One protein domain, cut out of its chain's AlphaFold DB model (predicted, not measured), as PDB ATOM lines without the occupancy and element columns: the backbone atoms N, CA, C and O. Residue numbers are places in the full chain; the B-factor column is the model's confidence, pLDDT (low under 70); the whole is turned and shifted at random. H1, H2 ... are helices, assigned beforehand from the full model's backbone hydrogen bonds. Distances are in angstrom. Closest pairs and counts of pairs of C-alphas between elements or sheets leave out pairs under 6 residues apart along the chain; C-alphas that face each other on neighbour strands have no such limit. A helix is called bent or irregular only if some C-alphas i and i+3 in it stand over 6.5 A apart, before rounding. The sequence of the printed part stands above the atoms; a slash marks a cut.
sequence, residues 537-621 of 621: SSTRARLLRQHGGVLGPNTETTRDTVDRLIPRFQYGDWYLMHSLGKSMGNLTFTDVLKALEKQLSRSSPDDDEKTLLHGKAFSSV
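AT A GLANCE: This is residues 537 to 621 of the 621 residues of the protein "Innexin" of Amphibalanus amphitrite (UniProt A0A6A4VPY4). A small compact head of four helices, H1 to H4, has a free tail, residues 602 to 621, that sticks out from it and holds H5. In the head, H1 and H2 form a helical hairpin, H3 is side by side with H1, and H4 crosses H2 and leads out to the tail. The printed part has 85 residues with five named helices in the order H1, H2, H3, H4, H5 and no named strand, and its class is all helix. The whole is loose, with a radius of gyration of the C-alphas of 16.9 A. It spans 57 by 26 by 21 A, and the tail makes much of the length.

IN THESE COORDINATES: H1, residues 537 to 547, begins with C-alpha 537 at (42.560, -55.594, -35.910) and is 16.1 A long from first to last C-alpha. H2, residues 556 to 568, is 19.6 A long; it is irregular, but only just, with C-alphas 564 and 567 6.6 A apart. H3, residues 571 to 583, is 18.6 A long. H4, residues 586 to 602, is the longest helix by residues, with 17, and measures 24.9 A, ending with C-alpha 602 at (42.635, -34.381, -47.055). H5, residues 606 to 617, is 17.1 A long and ends with C-alpha 617 at (53.420, -15.626, -45.807).

HOW THE PARTS SIT: H1 and H2 touch and form a helical hairpin, at a steep tilt of 44 degrees, opposite ways; their closest C-alphas, those of Ala 541 and Ile 566, are 6.5 A apart. H1 also touches H3, at a shallow tilt of 18 degrees, the same way, with the C-alphas of His 547 and Gly 581 closest at 5.4 A. H2 and H3 are close but not clearly touching; their closest C-alphas, those of Ile 566 and Trp 574, are 7.6 A apart. H4 touches H2 with residues 590 to 597 alone, at a steep tilt of 56 degrees, the same way; the closest C-alphas, those of Thr 561 and Lys 594, are 6.7 A apart. H3 and H4 are close but not clearly touching, with the C-alphas of Gly 581 and Phe 589 closest at 5.9 A. H4 and H5 meet only through their link, and H5 is apart from H1, H2 and H3. Every O i to N i+4 pair is within hydrogen-bond range in H3; the counts are 6 of 7 in H1, 7 of 9 in H2, 12 of 13 in H4 and 7 of 8 in H5.

THE WHOLE: The C-alphas of Val 550 and Val 621, the two farthest apart, are 56.7 A apart. Without residues 602 to 621, which stand free, the body has 65 residues and spans 28 by 23 by 21 A. The printed part has no cut and ends at the chain's last residue, 621. The links H2 to H3, H3 to H4 and H4 to H5 are tight, and H1 to H2 is short, with 8 residues between them. The mean pLDDT of the printed part is 70.2, and residues 548 to 558 and 603 to 621 are under 70.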
ATOM      1  N   SER A 537      42.403 -56.509 -34.764       84.38
ATOM      2  CA  SER A 537      42.560 -55.594 -35.910       84.38
ATOM      3  C   SER A 537      43.176 -56.282 -37.133       84.38
ATOM      4  O   SER A 537      42.794 -55.988 -38.266       84.38
ATOM      5  N   SER A 538      44.060 -57.260 -36.930       84.69
ATOM      6  CA  SER A 538      44.691 -58.014 -38.019       84.69
ATOM      7  C   SER A 538      43.692 -58.903 -38.765       84.69
ATOM      8  O   SER A 538      43.752 -59.017 -39.991       84.69
ATOM      9  N   THR A 539      42.738 -59.511 -38.050       85.50
ATOM     10  CA  THR A 539      41.656 -60.299 -38.664       85.50
ATOM     11  C   THR A 539      40.728 -59.398 -39.477       85.50
ATOM     12  O   THR A 539      40.379 -59.738 -40.607       85.50
ATOM     13  N   ARG A 540      40.397 -58.212 -38.946       87.69
ATOM     14  CA  ARG A 540      39.617 -57.179 -39.646       87.69
ATOM     15  C   ARG A 540      40.269 -56.752 -40.966       87.69
ATOM     16  O   ARG A 540      39.590 -56.715 -41.994       87.69
ATOM     17  N   ALA A 541      41.579 -56.505 -40.953       84.31
ATOM     18  CA  ALA A 541      42.349 -56.149 -42.146       84.31
ATOM     19  C   ALA A 541      42.362 -57.285 -43.175       84.31
ATOM     20  O   ALA A 541      42.111 -57.063 -44.358       84.31
ATOM     21  N   ARG A 542      42.589 -58.526 -42.728       85.81
ATOM     22  CA  ARG A 542      42.607 -59.705 -43.607       85.81
ATOM     23  C   ARG A 542      41.277 -59.913 -44.331       85.81
ATOM     24  O   ARG A 542      41.287 -60.190 -45.525       85.81
ATOM     25  N   LEU A 543      40.158 -59.769 -43.625       85.00
ATOM     26  CA  LEU A 543      38.819 -59.953 -44.190       85.00
ATOM     27  C   LEU A 543      38.471 -58.873 -45.221       85.00
ATOM     28  O   LEU A 543      37.980 -59.203 -46.296       85.00
ATOM     29  N   LEU A 544      38.795 -57.603 -44.956       82.62
ATOM     30  CA  LEU A 544      38.589 -56.533 -45.941       82.62
ATOM     31  C   LEU A 544      39.431 -56.737 -47.204       82.62
ATOM     32  O   LEU A 544      38.941 -56.527 -48.311       82.62
ATOM     33  N   ARG A 545      40.670 -57.222 -47.057       81.50
ATOM     34  CA  ARG A 545      41.530 -57.556 -48.202       81.50
ATOM     35  C   ARG A 545      40.939 -58.666 -49.077       81.50
ATOM     36  O   ARG A 545      41.149 -58.635 -50.282       81.50
ATOM     37  N   GLN A 546      40.198 -59.622 -48.505       78.06
ATOM     38  CA  GLN A 546      39.557 -60.699 -49.277       78.06
ATOM     39  C   GLN A 546      38.448 -60.181 -50.208       78.06
ATOM     40  O   GLN A 546      38.252 -60.744 -51.282       78.06
ATOM     41  N   HIS A 547      37.770 -59.090 -49.838       73.56
ATOM     42  CA  HIS A 547      36.748 -58.448 -50.672       73.56
ATOM     43  C   HIS A 547      37.338 -57.599 -51.815       73.56
ATOM     44  O   HIS A 547      36.670 -57.367 -52.816       73.56
ATOM     45  N   GLY A 548      38.610 -57.196 -51.724       64.69
ATOM     46  CA  GLY A 548      39.324 -56.452 -52.773       64.69
ATOM     47  C   GLY A 548      39.670 -57.258 -54.039       64.69
ATOM     48  O   GLY A 548      40.254 -56.706 -54.966       64.69
ATOM     49  N   GLY A 549      39.300 -58.543 -54.110       55.59
ATOM     50  CA  GLY A 549      39.413 -59.375 -55.311       55.59
ATOM     51  C   GLY A 549      40.434 -60.517 -55.247       55.59
ATOM     52  O   GLY A 549      41.464 -60.445 -54.585       55.59
ATOM     53  N   VAL A 550      40.120 -61.584 -55.996       45.22
ATOM     54  CA  VAL A 550      40.906 -62.822 -56.195       45.22
ATOM     55  C   VAL A 550      41.904 -62.701 -57.366       45.22
ATOM     56  O   VAL A 550      42.664 -63.628 -57.629       45.22
ATOM     57  N   LEU A 551      42.001 -61.544 -58.039       40.78
ATOM     58  CA  LEU A 551      43.119 -61.266 -58.953       40.78
ATOM     59  C   LEU A 551      44.345 -60.750 -58.185       40.78
ATOM     60  O   LEU A 551      44.746 -59.596 -58.279       40.78
ATOM     61  N   GLY A 552      44.962 -61.685 -57.468       37.44
ATOM     62  CA  GLY A 552      46.389 -61.681 -57.183       37.44
ATOM     63  C   GLY A 552      46.841 -60.918 -55.927       37.44
ATOM     64  O   GLY A 552      46.401 -59.805 -55.661       37.44
ATOM     65  N   PRO A 553      47.825 -61.451 -55.185       44.59
ATOM     66  CA  PRO A 553      48.505 -60.771 -54.077       44.59
ATOM     67  C   PRO A 553      49.365 -59.548 -54.493       44.59
ATOM     68  O   PRO A 553      50.184 -59.102 -53.690       44.59
ATOM     69  N   ASN A 554      49.161 -58.990 -55.698       42.41
ATOM     70  CA  ASN A 554      50.069 -58.059 -56.386       42.41
ATOM     71  C   ASN A 554      49.504 -56.645 -56.644       42.41
ATOM     72  O   ASN A 554      50.097 -55.891 -57.409       42.41
ATOM     73  N   THR A 555      48.408 -56.223 -56.009       51.19
ATOM     74  CA  THR A 555      48.135 -54.778 -55.858       51.19
ATOM     75  C   THR A 555      48.599 -54.337 -54.474       51.19
ATOM     76  O   THR A 555      47.826 -54.305 -53.519       51.19
ATOM     77  N   GLU A 556      49.891 -54.017 -54.375       54.91
ATOM     78  CA  GLU A 556      50.535 -53.375 -53.214       54.91
ATOM     79  C   GLU A 556      49.668 -52.211 -52.691       54.91
ATOM     80  O   GLU A 556      49.338 -52.136 -51.510       54.91
ATOM     81  N   THR A 557      49.089 -51.443 -53.621       63.62
ATOM     82  CA  THR A 557      48.186 -50.318 -53.340       63.62
ATOM     83  C   THR A 557      46.952 -50.652 -52.493       63.62
ATOM     84  O   THR A 557      46.640 -49.884 -51.593       63.62
ATOM     85  N   THR A 558      46.240 -51.768 -52.710       68.12
ATOM     86  CA  THR A 558      45.011 -52.070 -51.937       68.12
ATOM     87  C   THR A 558      45.334 -52.532 -50.517       68.12
ATOM     88  O   THR A 558      44.612 -52.201 -49.576       68.12
ATOM     89  N   ARG A 559      46.424 -53.293 -50.342       72.69
ATOM     90  CA  ARG A 559      46.890 -53.712 -49.010       72.69
ATOM     91  C   ARG A 559      47.294 -52.503 -48.182       72.69
ATOM     92  O   ARG A 559      46.823 -52.373 -47.054       72.69
ATOM     93  N   ASP A 560      48.059 -51.606 -48.788       76.25
ATOM     94  CA  ASP A 560      48.525 -50.384 -48.147       76.25
ATOM     95  C   ASP A 560      47.367 -49.445 -47.791       76.25
ATOM     96  O   ASP A 560      47.331 -48.901 -46.688       76.25
ATOM     97  N   THR A 561      46.379 -49.295 -48.682       78.88
ATOM     98  CA  THR A 561      45.157 -48.519 -48.411       78.88
ATOM     99  C   THR A 561      44.394 -49.083 -47.210       78.88
ATOM    100  O   THR A 561      44.015 -48.336 -46.308       78.88
ATOM    101  N   VAL A 562      44.185 -50.405 -47.147       83.12
ATOM    102  CA  VAL A 562      43.475 -51.036 -46.019       83.12
ATOM    103  C   VAL A 562      44.256 -50.869 -44.712       83.12
ATOM    104  O   VAL A 562      43.650 -50.573 -43.683       83.12
ATOM    105  N   ASP A 563      45.583 -51.001 -44.742       82.75
ATOM    106  CA  ASP A 563      46.426 -50.871 -43.547       82.75
ATOM    107  C   ASP A 563      46.485 -49.443 -43.002       82.75
ATOM    108  O   ASP A 563      46.578 -49.260 -41.788       82.75
ATOM    109  N   ARG A 564      46.331 -48.432 -43.865       83.25
ATOM    110  CA  ARG A 564      46.198 -47.027 -43.447       83.25
ATOM    111  C   ARG A 564      44.794 -46.677 -42.937       83.25
ATOM    112  O   ARG A 564      44.666 -45.815 -42.069       83.25
ATOM    113  N   LEU A 565      43.750 -47.351 -43.425       84.00
ATOM    114  CA  LEU A 565      42.356 -47.112 -43.021       84.00
ATOM    115  C   LEU A 565      41.953 -47.832 -41.722       84.00
ATOM    116  O   LEU A 565      41.250 -47.249 -40.898       84.00
ATOM    117  N   ILE A 566      42.398 -49.077 -41.505       85.44
ATOM    118  CA  ILE A 566      42.022 -49.906 -40.338       85.44
ATOM    119  C   ILE A 566      42.230 -49.193 -38.987       85.44
ATOM    120  O   ILE A 566      41.319 -49.267 -38.161       85.44
ATOM    121  N   PRO A 567      43.361 -48.500 -38.725       84.75
ATOM    122  CA  PRO A 567      43.580 -47.805 -37.454       84.75
ATOM    123  C   PRO A 567      42.605 -46.648 -37.221       84.75
ATOM    124  O   PRO A 567      42.337 -46.300 -36.074       84.75
ATOM    125  N   ARG A 568      42.072 -46.060 -38.298       85.00
ATOM    126  CA  ARG A 568      41.105 -44.959 -38.242       85.00
ATOM    127  C   ARG A 568      39.672 -45.454 -38.075       85.00
ATOM    128  O   ARG A 568      38.822 -44.666 -37.697       85.00
ATOM    129  N   PHE A 569      39.375 -46.724 -38.349       86.06
ATOM    130  CA  PHE A 569      38.014 -47.256 -38.269       86.06
ATOM    131  C   PHE A 569      37.699 -47.872 -36.906       86.06
ATOM    132  O   PHE A 569      38.400 -48.758 -36.405       86.06
ATOM    133  N   GLN A 570      36.556 -47.472 -36.344       88.62
ATOM    134  CA  GLN A 570      35.946 -48.198 -35.237       88.62
ATOM    135  C   GLN A 570      35.303 -49.499 -35.739       88.62
ATOM    136  O   GLN A 570      35.188 -49.753 -36.942       88.62
ATOM    137  N   TYR A 571      34.894 -50.364 -34.810       88.44
ATOM    138  CA  TYR A 571      34.339 -51.672 -35.162       88.44
ATOM    139  C   TYR A 571      33.081 -51.565 -36.038       88.44
ATOM    140  O   TYR A 571      32.944 -52.323 -36.995       88.44
ATOM    141  N   GLY A 572      32.186 -50.612 -35.753       86.81
ATOM    142  CA  GLY A 572      30.966 -50.406 -36.530       86.81
ATOM    143  C   GLY A 572      31.230 -49.975 -37.970       86.81
ATOM    144  O   GLY A 572      30.599 -50.505 -38.883       86.81
ATOM    145  N   ASP A 573      32.203 -49.085 -38.179       88.25
ATOM    146  CA  ASP A 573      32.600 -48.619 -39.514       88.25
ATOM    147  C   ASP A 573      33.234 -49.758 -40.324       88.25
ATOM    148  O   ASP A 573      32.875 -49.991 -41.480       88.25
ATOM    149  N   TRP A 574      34.113 -50.541 -39.684       89.88
ATOM    150  CA  TRP A 574      34.661 -51.756 -40.282       89.88
ATOM    151  C   TRP A 574      33.557 -52.753 -40.647       89.88
ATOM    152  O   TRP A 574      33.588 -53.332 -41.732       89.88
ATOM    153  N   TYR A 575      32.574 -52.951 -39.766       88.88
ATOM    154  CA  TYR A 575      31.498 -53.907 -39.998       88.88
ATOM    155  C   TYR A 575      30.591 -53.486 -41.160       88.88
ATOM    156  O   TYR A 575      30.237 -54.328 -41.990       88.88
ATOM    157  N   LEU A 576      30.272 -52.194 -41.268       87.31
ATOM    158  CA  LEU A 576      29.553 -51.646 -42.416       87.31
ATOM    159  C   LEU A 576      30.350 -51.858 -43.705       87.31
ATOM    160  O   LEU A 576      29.807 -52.380 -44.675       87.31
ATOM    161  N   MET A 577      31.643 -51.534 -43.700       85.69
ATOM    162  CA  MET A 577      32.516 -51.712 -44.861       85.69
ATOM    163  C   MET A 577      32.623 -53.185 -45.281       85.69
ATOM    164  O   MET A 577      32.505 -53.515 -46.458       85.69
ATOM    165  N   HIS A 578      32.760 -54.096 -44.316       85.88
ATOM    166  CA  HIS A 578      32.739 -55.541 -44.549       85.88
ATOM    167  C   HIS A 578      31.404 -56.011 -45.138       85.88
ATOM    168  O   HIS A 578      31.369 -56.866 -46.021       85.88
ATOM    169  N   SER A 579      30.289 -55.441 -44.678       82.38
ATOM    170  CA  SER A 579      28.967 -55.723 -45.233       82.38
ATOM    171  C   SER A 579      28.820 -55.204 -46.665       82.38
ATOM    172  O   SER A 579      28.271 -55.915 -47.504       82.38
ATOM    173  N   LEU A 580      29.322 -54.003 -46.965       81.81
ATOM    174  CA  LEU A 580      29.320 -53.431 -48.314       81.81
ATOM    175  C   LEU A 580      30.175 -54.274 -49.269       81.81
ATOM    176  O   LEU A 580      29.732 -54.569 -50.374       81.81
ATOM    177  N   GLY A 581      31.337 -54.759 -48.819       79.00
ATOM    178  CA  GLY A 581      32.214 -55.635 -49.606       79.00
ATOM    179  C   GLY A 581      31.616 -57.005 -49.941       79.00
ATOM    180  O   GLY A 581      32.054 -57.650 -50.889       79.00
ATOM    181  N   LYS A 582      30.594 -57.459 -49.203       77.69
ATOM    182  CA  LYS A 582      29.816 -58.665 -49.545       77.69
ATOM    183  C   LYS A 582      28.716 -58.400 -50.567       77.69
ATOM    184  O   LYS A 582      28.317 -59.326 -51.268       77.69
ATOM    185  N   SER A 583      28.192 -57.179 -50.595       73.69
ATOM    186  CA  SER A 583      27.088 -56.789 -51.474       73.69
ATOM    187  C   SER A 583      27.573 -56.213 -52.808       73.69
ATOM    188  O   SER A 583      26.871 -56.346 -53.804       73.69
ATOM    189  N   MET A 584      28.757 -55.593 -52.844       73.81
ATOM    190  CA  MET A 584      29.333 -54.949 -54.031       73.81
ATOM    191  C   MET A 584      30.305 -55.863 -54.780       73.81
ATOM    192  O   MET A 584      30.960 -56.722 -54.193       73.81
ATOM    193  N   GLY A 585      30.459 -55.627 -56.086       73.06
ATOM    194  CA  GLY A 585      31.535 -56.240 -56.863       73.06
ATOM    195  C   GLY A 585      32.921 -55.782 -56.384       73.06
ATOM    196  O   GLY A 585      33.126 -54.606 -56.085       73.06
ATOM    197  N   ASN A 586      33.887 -56.705 -56.370       76.69
ATOM    198  CA  ASN A 586      35.240 -56.492 -55.828       76.69
ATOM    199  C   ASN A 586      35.961 -55.240 -56.385       76.69
ATOM    200  O   ASN A 586      36.695 -54.568 -55.659       76.69
ATOM    201  N   LEU A 587      35.750 -54.913 -57.668       74.31
ATOM    202  CA  LEU A 587      36.357 -53.744 -58.322       74.31
ATOM    203  C   LEU A 587      35.789 -52.428 -57.773       74.31
ATOM    204  O   LEU A 587      36.542 -51.599 -57.274       74.31
ATOM    205  N   THR A 588      34.460 -52.288 -57.764       77.19
ATOM    206  CA  THR A 588      33.761 -51.115 -57.210       77.19
ATOM    207  C   THR A 588      34.090 -50.902 -55.738       77.19
ATOM    208  O   THR A 588      34.322 -49.778 -55.305       77.19
ATOM    209  N   PHE A 589      34.186 -51.984 -54.965       82.31
ATOM    210  CA  PHE A 589      34.580 -51.900 -53.564       82.31
ATOM    211  C   PHE A 589      36.002 -51.338 -53.382       82.31
ATOM    212  O   PHE A 589      36.241 -50.506 -52.507       82.31
ATOM    213  N   THR A 590      36.938 -51.744 -54.242       80.44
ATOM    214  CA  THR A 590      38.323 -51.250 -54.214       80.44
ATOM    215  C   THR A 590      38.408 -49.765 -54.578       80.44
ATOM    216  O   THR A 590      39.168 -49.024 -53.952       80.44
ATOM    217  N   ASP A 591      37.612 -49.311 -55.547       81.50
ATOM    218  CA  ASP A 591      37.554 -47.900 -55.947       81.50
ATOM    219  C   ASP A 591      36.974 -47.014 -54.833       81.50
ATOM    220  O   ASP A 591      37.534 -45.958 -54.527       81.50
ATOM    221  N   VAL A 592      35.925 -47.486 -54.148       83.75
ATOM    222  CA  VAL A 592      35.341 -46.813 -52.973       83.75
ATOM    223  C   VAL A 592      36.356 -46.698 -51.831       83.75
ATOM    224  O   VAL A 592      36.486 -45.624 -51.245       83.75
ATOM    225  N   LEU A 593      37.124 -47.757 -51.538       85.62
ATOM    226  CA  LEU A 593      38.164 -47.722 -50.499       85.62
ATOM    227  C   LEU A 593      39.254 -46.681 -50.801       85.62
ATOM    228  O   LEU A 593      39.635 -45.915 -49.915       85.62
ATOM    229  N   LYS A 594      39.726 -46.613 -52.054       84.50
ATOM    230  CA  LYS A 594      40.726 -45.621 -52.488       84.50
ATOM    231  C   LYS A 594      40.182 -44.193 -52.436       84.50
ATOM    232  O   LYS A 594      40.893 -43.273 -52.031       84.50
ATOM    233  N   ALA A 595      38.928 -43.992 -52.842       84.12
ATOM    234  CA  ALA A 595      38.276 -42.687 -52.787       84.12
ATOM    235  C   ALA A 595      38.106 -42.197 -51.338       84.12
ATOM    236  O   ALA A 595      38.394 -41.034 -51.050       84.12
ATOM    237  N   LEU A 596      37.720 -43.098 -50.431       86.69
ATOM    238  CA  LEU A 596      37.560 -42.813 -49.007       86.69
ATOM    239  C   LEU A 596      38.894 -42.472 -48.331       86.69
ATOM    240  O   LEU A 596      38.978 -41.487 -47.602       86.69
ATOM    241  N   GLU A 597      39.963 -43.217 -48.621       86.31
ATOM    242  CA  GLU A 597      41.317 -42.896 -48.144       86.31
ATOM    243  C   GLU A 597      41.776 -41.506 -48.605       86.31
ATOM    244  O   GLU A 597      42.332 -40.727 -47.825       86.31
ATOM    245  N   LYS A 598      41.518 -41.162 -49.871       86.75
ATOM    246  CA  LYS A 598      41.878 -39.857 -50.432       86.75
ATOM    247  C   LYS A 598      41.110 -38.696 -49.788       86.75
ATOM    248  O   LYS A 598      41.666 -37.608 -49.677       86.75
ATOM    249  N   GLN A 599      39.853 -38.894 -49.388       85.38
ATOM    250  CA  GLN A 599      39.094 -37.873 -48.655       85.38
ATOM    251  C   GLN A 599      39.576 -37.748 -47.206       85.38
ATOM    252  O   GLN A 599      39.942 -36.655 -46.786       85.38
ATOM    253  N   LEU A 600      39.732 -38.866 -46.495       83.75
ATOM    254  CA  LEU A 600      40.205 -38.891 -45.102       83.75
ATOM    255  C   LEU A 600      41.645 -38.375 -44.920       83.75
ATOM    256  O   LEU A 600      42.027 -37.948 -43.829       83.75
ATOM    257  N   SER A 601      42.486 -38.475 -45.952       82.06
ATOM    258  CA  SER A 601      43.834 -37.886 -45.938       82.06
ATOM    259  C   SER A 601      43.810 -36.371 -46.130       82.06
ATOM    260  O   SER A 601      44.651 -35.698 -45.549       82.06
ATOM    261  N   ARG A 602      42.831 -35.831 -46.869       78.44
ATOM    262  CA  ARG A 602      42.635 -34.381 -47.055       78.44
ATOM    263  C   ARG A 602      41.999 -33.691 -45.849       78.44
ATOM    264  O   ARG A 602      42.158 -32.490 -45.709       78.44
ATOM    265  N   SER A 603      41.270 -34.424 -45.009       63.97
ATOM    266  CA  SER A 603      40.619 -33.891 -43.803       63.97
ATOM    267  C   SER A 603      41.446 -34.043 -42.514       63.97
ATOM    268  O   SER A 603      40.970 -33.678 -41.443       63.97
ATOM    269  N   SER A 604      42.683 -34.566 -42.576       53.81
ATOM    270  CA  SER A 604      43.597 -34.587 -41.417       53.81
ATOM    271  C   SER A 604      44.263 -33.213 -41.188       53.81
ATOM    272  O   SER A 604      44.664 -32.574 -42.158       53.81
ATOM    273  N   PRO A 605      44.454 -32.778 -39.927       50.84
ATOM    274  CA  PRO A 605      44.795 -31.396 -39.546       50.84
ATOM    275  C   PRO A 605      46.202 -30.893 -39.932       50.84
ATOM    276  O   PRO A 605      46.511 -29.729 -39.688       50.84
ATOM    277  N   ASP A 606      47.048 -31.705 -40.577       45.44
ATOM    278  CA  ASP A 606      48.358 -31.246 -41.080       45.44
ATOM    279  C   ASP A 606      48.231 -30.206 -42.216       45.44
ATOM    280  O   ASP A 606      49.168 -29.444 -42.474       45.44
ATOM    281  N   ASP A 607      47.071 -30.135 -42.880       45.81
ATOM    282  CA  ASP A 607      46.782 -29.097 -43.877       45.81
ATOM    283  C   ASP A 607      46.192 -27.816 -43.257       45.81
ATOM    284  O   ASP A 607      46.334 -26.745 -43.851       45.81
ATOM    285  N   ASP A 608      45.636 -27.857 -42.040       43.72
ATOM    286  CA  ASP A 608      45.197 -26.640 -41.338       43.72
ATOM    287  C   ASP A 608      46.406 -25.820 -40.853       43.72
ATOM    288  O   ASP A 608      46.410 -24.589 -40.954       43.72
ATOM    289  N   GLU A 609      47.493 -26.481 -40.431       41.69
ATOM    290  CA  GLU A 609      48.746 -25.808 -40.062       41.69
ATOM    291  C   GLU A 609      49.469 -25.223 -41.292       41.69
ATOM    292  O   GLU A 609      49.954 -24.089 -41.252       41.69
ATOM    293  N   LYS A 610      49.460 -25.924 -42.436       41.84
ATOM    294  CA  LYS A 610      50.022 -25.399 -43.694       41.84
ATOM    295  C   LYS A 610      49.191 -24.274 -44.302       41.84
ATOM    296  O   LYS A 610      49.776 -23.343 -44.853       41.84
ATOM    297  N   THR A 611      47.866 -24.297 -44.166       44.03
ATOM    298  CA  THR A 611      46.993 -23.221 -44.665       44.03
ATOM    299  C   THR A 611      47.108 -21.960 -43.794       44.03
ATOM    300  O   THR A 611      47.134 -20.846 -44.323       44.03
ATOM    301  N   LEU A 612      47.316 -22.105 -42.478       43.34
ATOM    302  CA  LEU A 612      47.641 -20.990 -41.572       43.34
ATOM    303  C   LEU A 612      49.057 -20.423 -41.788       43.34
ATOM    304  O   LEU A 612      49.255 -19.210 -41.667       43.34
ATOM    305  N   LEU A 613      50.038 -21.259 -42.143       44.28
ATOM    306  CA  LEU A 613      51.397 -20.813 -42.472       44.28
ATOM    307  C   LEU A 613      51.473 -20.139 -43.854       44.28
ATOM    308  O   LEU A 613      52.138 -19.109 -43.988       44.28
ATOM    309  N   HIS A 614      50.736 -20.626 -44.858       44.22
ATOM    310  CA  HIS A 614      50.669 -19.968 -46.169       44.22
ATOM    311  C   HIS A 614      49.875 -18.652 -46.139       44.22
ATOM    312  O   HIS A 614      50.244 -17.710 -46.842       44.22
ATOM    313  N   GLY A 615      48.853 -18.544 -45.280       40.34
ATOM    314  CA  GLY A 615      48.109 -17.300 -45.049       40.34
ATOM    315  C   GLY A 615      48.924 -16.204 -44.346       40.34
ATOM    316  O   GLY A 615      48.687 -15.022 -44.580       40.34
ATOM    317  N   LYS A 616      49.932 -16.567 -43.538       43.56
ATOM    318  CA  LYS A 616      50.860 -15.597 -42.924       43.56
ATOM    319  C   LYS A 616      51.985 -15.152 -43.862       43.56
ATOM    320  O   LYS A 616      52.434 -14.018 -43.744       43.56
ATOM    321  N   ALA A 617      52.395 -15.986 -44.820       42.19
ATOM    322  CA  ALA A 617      53.420 -15.626 -45.807       42.19
ATOM    323  C   ALA A 617      52.918 -14.654 -46.898       42.19
ATOM    324  O   ALA A 617      53.721 -13.952 -47.503       42.19
ATOM    325  N   PHE A 618      51.601 -14.572 -47.128       42.62
ATOM    326  CA  PHE A 618      50.997 -13.628 -48.082       42.62
ATOM    327  C   PHE A 618      50.617 -12.265 -47.472       42.62
ATOM    328  O   PHE A 618      50.150 -11.386 -48.185       42.62
ATOM    329  N   SER A 619      50.831 -12.072 -46.164       40.06
ATOM    330  CA  SER A 619      50.567 -10.811 -45.452       40.06
ATOM    331  C   SER A 619      51.829  -9.955 -45.234       40.06
ATOM    332  O   SER A 619      51.762  -8.953 -44.521       40.06
ATOM    333  N   SER A 620      52.981 -10.341 -45.793       42.16
ATOM    334  CA  SER A 620      54.264  -9.651 -45.579       42.16
ATOM    335  C   SER A 620      55.057  -9.380 -46.864       42.16
ATOM    336  O   SER A 620      56.285  -9.491 -46.853       42.16
ATOM    337  N   VAL A 621      54.374  -9.023 -47.956       38.03
ATOM    338  CA  VAL A 621      54.983  -8.358 -49.123       38.03
ATOM    339  C   VAL A 621      54.139  -7.158 -49.511       38.03
ATOM    340  O   VAL A 621      52.900  -7.327 -49.572       38.03
TER     341      VAL A 621